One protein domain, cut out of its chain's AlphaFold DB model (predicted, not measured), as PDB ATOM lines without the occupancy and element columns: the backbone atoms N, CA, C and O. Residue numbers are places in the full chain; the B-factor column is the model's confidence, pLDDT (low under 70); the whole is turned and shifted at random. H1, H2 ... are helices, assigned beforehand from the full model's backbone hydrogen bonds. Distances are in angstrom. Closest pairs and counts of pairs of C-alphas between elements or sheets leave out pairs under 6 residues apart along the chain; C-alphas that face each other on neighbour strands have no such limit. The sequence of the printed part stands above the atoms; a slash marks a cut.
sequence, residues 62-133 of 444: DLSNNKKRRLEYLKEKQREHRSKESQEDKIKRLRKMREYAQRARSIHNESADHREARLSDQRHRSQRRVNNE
ATOM      1  N   ASP A  62     -22.177  14.461   3.249       62.28
ATOM      2  CA  ASP A  62     -21.627  15.700   3.815       62.28
ATOM      3  C   ASP A  62     -20.786  15.440   5.071       62.28
ATOM      4  O   ASP A  62     -19.739  16.063   5.259       62.28
ATOM      5  N   LEU A  63     -21.158  14.443   5.881       68.19
ATOM      6  CA  LEU A  63     -20.353  14.001   7.025       68.19
ATOM      7  C   LEU A  63     -19.061  13.290   6.586       68.19
ATOM      8  O   LEU A  63     -17.991  13.542   7.148       68.19
ATOM      9  N   SER A  64     -19.135  12.441   5.555       78.50
ATOM     10  CA  SER A  64     -17.959  11.795   4.950       78.50
ATOM     11  C   SER A  64     -17.001  12.830   4.347       78.50
ATOM     12  O   SER A  64     -15.793  12.803   4.605       78.50
ATOM     13  N   ASN A  65     -17.552  13.811   3.629       83.50
ATOM     14  CA  ASN A  65     -16.804  14.915   3.040       83.50
ATOM     15  C   ASN A  65     -16.153  15.796   4.115       83.50
ATOM     16  O   ASN A  65     -14.985  16.160   3.976       83.50
ATOM     17  N   ASN A  66     -16.849  16.096   5.216       87.75
ATOM     18  CA  ASN A  66     -16.287  16.864   6.328       87.75
ATOM     19  C   ASN A  66     -15.126  16.115   7.009       87.75
ATOM     20  O   ASN A  66     -14.047  16.679   7.206       87.75
ATOM     21  N   LYS A  67     -15.296  14.811   7.274       91.62
ATOM     22  CA  LYS A  67     -14.227  13.961   7.822       91.62
ATOM     23  C   LYS A  67     -13.008  13.924   6.900       91.62
ATOM     24  O   LYS A  67     -11.881  14.039   7.385       91.62
ATOM     25  N   LYS A  68     -13.218  13.799   5.586       93.75
ATOM     26  CA  LYS A  68     -12.141  13.829   4.588       93.75
ATOM     27  C   LYS A  68     -11.388  15.161   4.621       93.75
ATOM     28  O   LYS A  68     -10.171  15.141   4.784       93.75
ATOM     29  N   ARG A  69     -12.099  16.296   4.587       93.12
ATOM     30  CA  ARG A  69     -11.495  17.640   4.670       93.12
ATOM     31  C   ARG A  69     -10.687  17.827   5.954       93.12
ATOM     32  O   ARG A  69      -9.564  18.317   5.911       93.12
ATOM     33  N   ARG A  70     -11.212  17.377   7.100       94.88
ATOM     34  CA  ARG A  70     -10.495  17.439   8.383       94.88
ATOM     35  C   ARG A  70      -9.214  16.600   8.372       94.88
ATOM     36  O   ARG A  70      -8.188  17.042   8.884       94.88
ATOM     37  N   LEU A  71      -9.254  15.397   7.794       95.25
ATOM     38  CA  LEU A  71      -8.068  14.545   7.654       95.25
ATOM     39  C   LEU A  71      -7.034  15.151   6.699       95.25
ATOM     40  O   LEU A  71      -5.841  15.067   6.977       95.25
ATOM     41  N   GLU A  72      -7.472  15.755   5.597       95.94
ATOM     42  CA  GLU A  72      -6.594  16.454   4.653       95.94
ATOM     43  C   GLU A  72      -5.914  17.654   5.310       95.94
ATOM     44  O   GLU A  72      -4.693  17.761   5.236       95.94
ATOM     45  N   TYR A  73      -6.664  18.470   6.054       96.69
ATOM     46  CA  TYR A  73      -6.112  19.576   6.835       96.69
ATOM     47  C   TYR A  73      -5.036  19.108   7.832       96.69
ATOM     48  O   TYR A  73      -3.944  19.672   7.886       96.69
ATOM     49  N   LEU A  74      -5.299  18.035   8.591       97.62
ATOM     50  CA  LEU A  74      -4.323  17.482   9.538       97.62
ATOM     51  C   LEU A  74      -3.074  16.930   8.837       97.62
ATOM     52  O   LEU A  74      -1.959  17.132   9.319       97.62
ATOM     53  N   LYS A  75      -3.240  16.245   7.699       97.38
ATOM     54  CA  LYS A  75      -2.113  15.764   6.886       97.38
ATOM     55  C   LYS A  75      -1.276  16.925   6.369       97.38
ATOM     56  O   LYS A  75      -0.053  16.831   6.421       97.38
ATOM     57  N   GLU A  76      -1.915  18.002   5.917       97.94
ATOM     58  CA  GLU A  76      -1.228  19.197   5.434       97.94
ATOM     59  C   GLU A  76      -0.421  19.861   6.543       97.94
ATOM     60  O   GLU A  76       0.783  20.048   6.397       97.94
ATOM     61  N   LYS A  77      -1.017  20.069   7.719       97.69
ATOM     62  CA  LYS A  77      -0.287  20.614   8.871       97.69
ATOM     63  C   LYS A  77       0.881  19.733   9.308       97.69
ATOM     64  O   LYS A  77       1.942  20.242   9.658       97.69
ATOM     65  N   GLN A  78       0.745  18.409   9.222       96.88
ATOM     66  CA  GLN A  78       1.869  17.497   9.451       96.88
ATOM     67  C   GLN A  78       2.940  17.559   8.352       96.88
ATOM     68  O   GLN A  78       4.097  17.244   8.631       96.88
ATOM     69  N   ARG A  79       2.585  17.879   7.102       97.19
ATOM     70  CA  ARG A  79       3.558  18.115   6.023       97.19
ATOM     71  C   ARG A  79       4.311  19.417   6.269       97.19
ATOM     72  O   ARG A  79       5.533  19.376   6.280       97.19
ATOM     73  N   GLU A  80       3.601  20.501   6.577       97.25
ATOM     74  CA  GLU A  80       4.192  21.796   6.945       97.25
ATOM     75  C   GLU A  80       5.125  21.684   8.162       97.25
ATOM     76  O   GLU A  80       6.219  22.238   8.169       97.25
ATOM     77  N   HIS A  81       4.728  20.938   9.198       97.25
ATOM     78  CA  HIS A  81       5.596  20.707  10.354       97.25
ATOM     79  C   HIS A  81       6.840  19.892   9.969       97.25
ATOM     80  O   HIS A  81       7.930  20.170  10.455       97.25
ATOM     81  N   ARG A  82       6.701  18.878   9.103       96.69
ATOM     82  CA  ARG A  82       7.833  18.054   8.641       96.69
ATOM     83  C   ARG A  82       8.769  18.793   7.687       96.69
ATOM     84  O   ARG A  82       9.944  18.449   7.655       96.69
ATOM     85  N   SER A  83       8.281  19.768   6.921       97.12
ATOM     86  CA  SER A  83       9.129  20.580   6.041       97.12
ATOM     87  C   SER A  83       9.943  21.622   6.807       97.12
ATOM     88  O   SER A  83      11.024  21.985   6.359       97.12
ATOM     89  N   LYS A  84       9.455  22.059   7.973       97.88
ATOM     90  CA  LYS A  84      10.149  22.981   8.889       97.88
ATOM     91  C   LYS A  84      10.976  22.266   9.972       97.88
ATOM     92  O   LYS A  84      11.570  22.927  10.815       97.88
ATOM     93  N   GLU A  85      10.978  20.931   9.985       98.00
ATOM     94  CA  GLU A  85      11.661  20.110  10.992       98.00
ATOM     95  C   GLU A  85      13.184  20.192  10.809       98.00
ATOM     96  O   GLU A  85      13.693  20.001   9.703       98.00
ATOM     97  N   SER A  86      13.921  20.436  11.899       98.44
ATOM     98  CA  SER A  86      15.383  20.363  11.878       98.44
ATOM     99  C   SER A  86      15.853  18.923  11.625       98.44
ATOM    100  O   SER A  86      15.136  17.949  11.883       98.44
ATOM    101  N   GLN A  87      17.083  18.747  11.140       97.94
ATOM    102  CA  GLN A  87      17.621  17.404  10.914       97.94
ATOM    103  C   GLN A  87      17.724  16.599  12.224       97.94
ATOM    104  O   GLN A  87      17.447  15.397  12.230       97.94
ATOM    105  N   GLU A  88      18.063  17.249  13.338       98.12
ATOM    106  CA  GLU A  88      18.128  16.618  14.661       98.12
ATOM    107  C   GLU A  88      16.748  16.161  15.141       98.12
ATOM    108  O   GLU A  88      16.588  15.013  15.570       98.12
ATOM    109  N   ASP A  89      15.728  17.010  14.995       97.81
ATOM    110  CA  ASP A  89      14.350  16.667  15.356       97.81
ATOM    111  C   ASP A  89      13.819  15.521  14.498       97.81
ATOM    112  O   ASP A  89      13.222  14.574  15.022       97.81
ATOM    113  N   LYS A  90      14.131  15.529  13.197       97.94
ATOM    114  CA  LYS A  90      13.804  14.432  12.282       97.94
ATOM    115  C   LYS A  90      14.443  13.126  12.734       97.94
ATOM    116  O   LYS A  90      13.763  12.097  12.788       97.94
ATOM    117  N   ILE A  91      15.728  13.141  13.091       98.19
ATOM    118  CA  ILE A  91      16.429  11.959  13.613       98.19
ATOM    119  C   ILE A  91      15.779  11.491  14.919       98.19
ATOM    120  O   ILE A  91      15.504  10.298  15.069       98.19
ATOM    121  N   LYS A  92      15.468  12.406  15.844       98.50
ATOM    122  CA  LYS A  92      14.817  12.102  17.127       98.50
ATOM    123  C   LYS A  92      13.429  11.491  16.933       98.50
ATOM    124  O   LYS A  92      13.104  10.486  17.570       98.50
ATOM    125  N   ARG A  93      12.621  12.033  16.018       97.69
ATOM    126  CA  ARG A  93      11.305  11.493  15.651       97.69
ATOM    127  C   ARG A  93      11.428  10.105  15.032       97.69
ATOM    128  O   ARG A  93      10.699   9.197  15.432       97.69
ATOM    129  N   LEU A  94      12.355   9.908  14.093       97.88
ATOM    130  CA  LEU A  94      12.605   8.600  13.479       97.88
ATOM    131  C   LEU A  94      13.101   7.574  14.504       97.88
ATOM    132  O   LEU A  94      12.667   6.424  14.459       97.88
ATOM    133  N   ARG A  95      13.950   7.981  15.456       98.25
ATOM    134  CA  ARG A  95      14.403   7.131  16.564       98.25
ATOM    135  C   ARG A  95      13.228   6.677  17.429       98.25
ATOM    136  O   ARG A  95      13.028   5.476  17.569       98.25
ATOM    137  N   LYS A  96      12.387   7.607  17.897       98.25
ATOM    138  CA  LYS A  96      11.174   7.278  18.670       98.25
ATOM    139  C   LYS A  96      10.238   6.330  17.911       98.25
ATOM    140  O   LYS A  96       9.723   5.379  18.492       98.25
ATOM    141  N   MET A  97      10.046   6.551  16.608       97.44
ATOM    142  CA  MET A  97       9.240   5.661  15.762       97.44
ATOM    143  C   MET A  97       9.834   4.248  15.662       97.44
ATOM    144  O   MET A  97       9.087   3.272  15.712       97.44
ATOM    145  N   ARG A  98      11.163   4.124  15.535       97.38
ATOM    146  CA  ARG A  98      11.860   2.826  15.517       97.38
ATOM    147  C   ARG A  98      11.725   2.105  16.852       97.38
ATOM    148  O   ARG A  98      11.366   0.936  16.849       97.38
ATOM    149  N   GLU A  99      11.942   2.801  17.966       96.88
ATOM    150  CA  GLU A  99      11.786   2.235  19.312       96.88
ATOM    151  C   GLU A  99      10.360   1.733  19.547       96.88
ATOM    152  O   GLU A  99      10.164   0.622  20.033       96.88
ATOM    153  N   TYR A 100       9.352   2.515  19.154       96.06
ATOM    154  CA  TYR A 100       7.957   2.093  19.246       96.06
ATOM    155  C   TYR A 100       7.689   0.839  18.403       96.06
ATOM    156  O   TYR A 100       7.119  -0.132  18.900       96.06
ATOM    157  N   ALA A 101       8.149   0.817  17.148       94.44
ATOM    158  CA  ALA A 101       7.988  -0.340  16.270       94.44
ATOM    159  C   ALA A 101       8.718  -1.588  16.798       94.44
ATOM    160  O   ALA A 101       8.190  -2.691  16.685       94.44
ATOM    161  N   GLN A 102       9.906  -1.424  17.387       93.56
ATOM    162  CA  GLN A 102      10.654  -2.508  18.027       93.56
ATOM    163  C   GLN A 102       9.912  -3.052  19.247       93.56
ATOM    164  O   GLN A 102       9.749  -4.262  19.357       93.56
ATOM    165  N   ARG A 103       9.401  -2.180  20.127       93.75
ATOM    166  CA  ARG A 103       8.597  -2.605  21.283       93.75
ATOM    167  C   ARG A 103       7.345  -3.359  20.844       93.75
ATOM    168  O   ARG A 103       7.049  -4.397  21.424       93.75
ATOM    169  N   ALA A 104       6.650  -2.886  19.810       90.00
ATOM    170  CA  ALA A 104       5.457  -3.549  19.283       90.00
ATOM    171  C   ALA A 104       5.749  -4.929  18.663       90.00
ATOM    172  O   ALA A 104       4.911  -5.816  18.748       90.00
ATOM    173  N   ARG A 105       6.931  -5.120  18.058       90.31
ATOM    174  CA  ARG A 105       7.370  -6.391  17.441       90.31
ATOM    175  C   ARG A 105       8.195  -7.281  18.372       90.31
ATOM    176  O   ARG A 105       8.733  -8.293  17.931       90.31
ATOM    177  N   SER A 106       8.369  -6.878  19.629       89.75
ATOM    178  CA  SER A 106       9.062  -7.699  20.616       89.75
ATOM    179  C   SER A 106       8.301  -9.010  20.802       89.75
ATOM    180  O   SER A 106       7.073  -9.000  20.849       89.75
ATOM    181  N   ILE A 107       9.028 -10.120  20.959       74.94
ATOM    182  CA  ILE A 107       8.462 -11.469  21.148       74.94
ATOM    183  C   ILE A 107       7.477 -11.504  22.329       74.94
ATOM    184  O   ILE A 107       6.525 -12.272  22.322       74.94
ATOM    185  N   HIS A 108       7.673 -10.637  23.326       79.06
ATOM    186  CA  HIS A 108       6.785 -10.533  24.485       79.06
ATOM    187  C   HIS A 108       5.449  -9.829  24.203       79.06
ATOM    188  O   HIS A 108       4.508 -10.013  24.966       79.06
ATOM    189  N   ASN A 109       5.362  -9.026  23.138       84.81
ATOM    190  CA  ASN A 109       4.195  -8.193  22.832       84.81
ATOM    191  C   ASN A 109       3.452  -8.633  21.559       84.81
ATOM    192  O   ASN A 109       2.269  -8.336  21.414       84.81
ATOM    193  N   GLU A 110       4.130  -9.316  20.631       93.06
ATOM    194  CA  GLU A 110       3.545  -9.814  19.383       93.06
ATOM    195  C   GLU A 110       3.155 -11.293  19.540       93.06
ATOM    196  O   GLU A 110       4.013 -12.146  19.766       93.06
ATOM    197  N   SER A 111       1.865 -11.613  19.399       94.38
ATOM    198  CA  SER A 111       1.425 -13.013  19.344       94.38
ATOM    199  C   SER A 111       1.919 -13.688  18.060       94.38
ATOM    200  O   SER A 111       2.177 -13.024  17.051       94.38
ATOM    201  N   ALA A 112       2.019 -15.019  18.070       94.75
ATOM    202  CA  ALA A 112       2.437 -15.782  16.894       94.75
ATOM    203  C   ALA A 112       1.541 -15.513  15.669       94.75
ATOM    204  O   ALA A 112       2.061 -15.283  14.578       94.75
ATOM    205  N   ASP A 113       0.223 -15.434  15.863       95.19
ATOM    206  CA  ASP A 113      -0.737 -15.160  14.789       95.19
ATOM    207  C   ASP A 113      -0.580 -13.744  14.225       95.19
ATOM    208  O   ASP A 113      -0.586 -13.549  13.010       95.19
ATOM    209  N   HIS A 114      -0.378 -12.739  15.086       94.00
ATOM    210  CA  HIS A 114      -0.124 -11.371  14.629       94.00
ATOM    211  C   HIS A 114       1.202 -11.263  13.873       94.00
ATOM    212  O   HIS A 114       1.266 -10.587  12.840       94.00
ATOM    213  N   ARG A 115       2.239 -11.969  14.339       94.88
ATOM    214  CA  ARG A 115       3.526 -12.060  13.648       94.88
ATOM    215  C   ARG A 115       3.363 -12.687  12.270       94.88
ATOM    216  O   ARG A 115       3.876 -12.132  11.297       94.88
ATOM    217  N   GLU A 116       2.650 -13.805  12.173       96.56
ATOM    218  CA  GLU A 116       2.448 -14.503  10.905       96.56
ATOM    219  C   GLU A 116       1.592 -13.681   9.939       96.56
ATOM    220  O   GLU A 116       1.982 -13.505   8.786       96.56
ATOM    221  N   ALA A 117       0.505 -13.066  10.411       96.88
ATOM    222  CA  ALA A 117      -0.302 -12.149   9.610       96.88
ATOM    223  C   ALA A 117       0.543 -10.988   9.059       96.88
ATOM    224  O   ALA A 117       0.501 -10.694   7.862       96.88
ATOM    225  N   ARG A 118       1.390 -10.368   9.894       95.88
ATOM    226  CA  ARG A 118       2.296  -9.290   9.468       95.88
ATOM    227  C   ARG A 118       3.330  -9.765   8.445       95.88
ATOM    228  O   ARG A 118       3.619  -9.034   7.494       95.88
ATOM    229  N   LEU A 119       3.936 -10.938   8.645       96.69
ATOM    230  CA  LEU A 119       4.912 -11.504   7.706       96.69
ATOM    231  C   LEU A 119       4.247 -11.901   6.385       96.69
ATOM    232  O   LEU A 119       4.811 -11.633   5.325       96.69
ATOM    233  N   SER A 120       3.037 -12.457   6.431       97.88
ATOM    234  CA  SER A 120       2.226 -12.767   5.254       97.88
ATOM    235  C   SER A 120       1.913 -11.509   4.444       97.88
ATOM    236  O   SER A 120       2.225 -11.445   3.252       97.88
ATOM    237  N   ASP A 121       1.451 -10.447   5.106       98.00
ATOM    238  CA  ASP A 121       1.258  -9.124   4.504       98.00
ATOM    239  C   ASP A 121       2.545  -8.582   3.865       98.00
ATOM    240  O   ASP A 121       2.530  -8.019   2.765       98.00
ATOM    241  N   GLN A 122       3.685  -8.747   4.541       97.62
ATOM    242  CA  GLN A 122       4.986  -8.308   4.040       97.62
ATOM    243  C   GLN A 122       5.424  -9.101   2.801       97.62
ATOM    244  O   GLN A 122       5.927  -8.493   1.848       97.62
ATOM    245  N   ARG A 123       5.214 -10.424   2.783       98.06
ATOM    246  CA  ARG A 123       5.470 -11.285   1.618       98.06
ATOM    247  C   ARG A 123       4.566 -10.888   0.456       98.06
ATOM    248  O   ARG A 123       5.076 -10.616  -0.626       98.06
ATOM    249  N   HIS A 124       3.265 -10.719   0.695       98.12
ATOM    250  CA  HIS A 124       2.303 -10.323  -0.334       98.12
ATOM    251  C   HIS A 124       2.638  -8.958  -0.955       98.12
ATOM    252  O   HIS A 124       2.668  -8.812  -2.177       98.12
ATOM    253  N   ARG A 125       2.974  -7.951  -0.136       97.81
ATOM    254  CA  ARG A 125       3.409  -6.637  -0.648       97.81
ATOM    255  C   ARG A 125       4.711  -6.729  -1.435       97.81
ATOM    256  O   ARG A 125       4.860  -6.016  -2.420       97.81
ATOM    257  N   SER A 126       5.653  -7.562  -0.998       97.56
ATOM    258  CA  SER A 126       6.915  -7.771  -1.715       97.56
ATOM    259  C   SER A 126       6.681  -8.444  -3.062       97.56
ATOM    260  O   SER A 126       7.179  -7.944  -4.065       97.56
ATOM    261  N   GLN A 127       5.831  -9.469  -3.106       97.81
ATOM    262  CA  GLN A 127       5.441 -10.126  -4.349       97.81
ATOM    263  C   GLN A 127       4.763  -9.149  -5.311       97.81
ATOM    264  O   GLN A 127       5.123  -9.091  -6.477       97.81
ATOM    265  N   ARG A 128       3.831  -8.319  -4.822       98.12
ATOM    266  CA  ARG A 128       3.191  -7.285  -5.649       98.12
ATOM    267  C   ARG A 128       4.183  -6.262  -6.199       98.12
ATOM    268  O   ARG A 128       3.990  -5.809  -7.318       98.12
ATOM    269  N   ARG A 129       5.225  -5.892  -5.440       97.56
ATOM    270  CA  ARG A 129       6.289  -5.005  -5.946       97.56
ATOM    271  C   ARG A 129       7.084  -5.671  -7.065       97.56
ATOM    272  O   ARG A 129       7.291  -5.026  -8.078       97.56
ATOM    273  N   VAL A 130       7.466  -6.938  -6.892       97.56
ATOM    274  CA  VAL A 130       8.204  -7.701  -7.912       97.56
ATOM    275  C   VAL A 130       7.348  -7.934  -9.159       97.56
ATOM    276  O   VAL A 130       7.829  -7.758 -10.262       97.56
ATOM    277  N   ASN A 131       6.063  -8.259  -9.015       97.62
ATOM    278  CA  ASN A 131       5.181  -8.490 -10.168       97.62
ATOM    279  C   ASN A 131       4.916  -7.222 -10.995       97.62
ATOM    280  O   ASN A 131       4.596  -7.324 -12.174       97.62
ATOM    281  N   ASN A 132       5.004  -6.047 -10.368       97.88
ATOM    282  CA  ASN A 132       4.736  -4.759 -11.005       97.88
ATOM    283  C   ASN A 132       6.026  -4.005 -11.368       97.88
ATOM    284  O   ASN A 132       5.962  -2.808 -11.654       97.88
ATOM    285  N   GLU A 133       7.190  -4.653 -11.284       98.06
ATOM    286  CA  GLU A 133       8.468  -4.016 -11.589       98.06
ATOM    287  C   GLU A 133       8.623  -3.798 -13.101       98.06
ATOM    288  O   GLU A 133       8.173  -4.609 -13.913       98.06
TER     289      GLU A 133
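This is residues 62 to 133 of the 444 residues of an uncharacterized protein of Amphimedon queenslandica (UniProt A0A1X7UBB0). Three separate helices follow one another as an open, three-sided frame with an empty middle; H1 and H2 make a corner at their link, and H3 points off in another direction. The 72 printed residues hold H1, H2 and H3 in that order, with no named strand, in the class all helix. The whole is extended, with a radius of gyration of the C-alphas of 17.7 A and spans of 37 by 37 by 30 A.

Find C-alpha 62 at (-21.627, 15.700, 3.815); H1 runs from there to residue 83, 31.2 A. H2, residues 87 to 104, covers 25.6 A. H3, residues 112 to 131, covers 28.2 A and ends at C-alpha 131, (5.181, -8.490, -10.168).

H1 and H2 are close but not clearly touching; their closest C-alphas, Arg 82 and Lys 90, are 7.9 A apart. They run opposite ways at a steep tilt of 57 degrees. H3 is apart from H1 and from H2. In H1, H2 and H3 every O i to N i+4 pair is within hydrogen-bond range.

The farthest C-alphas, Asp 62 and Ile 107, are 44.1 A apart. The printed part has no cut; the link H1 to H2 is tight, H2 to H3 short. Look for low pLDDT, under 70, at residues 62 to 63.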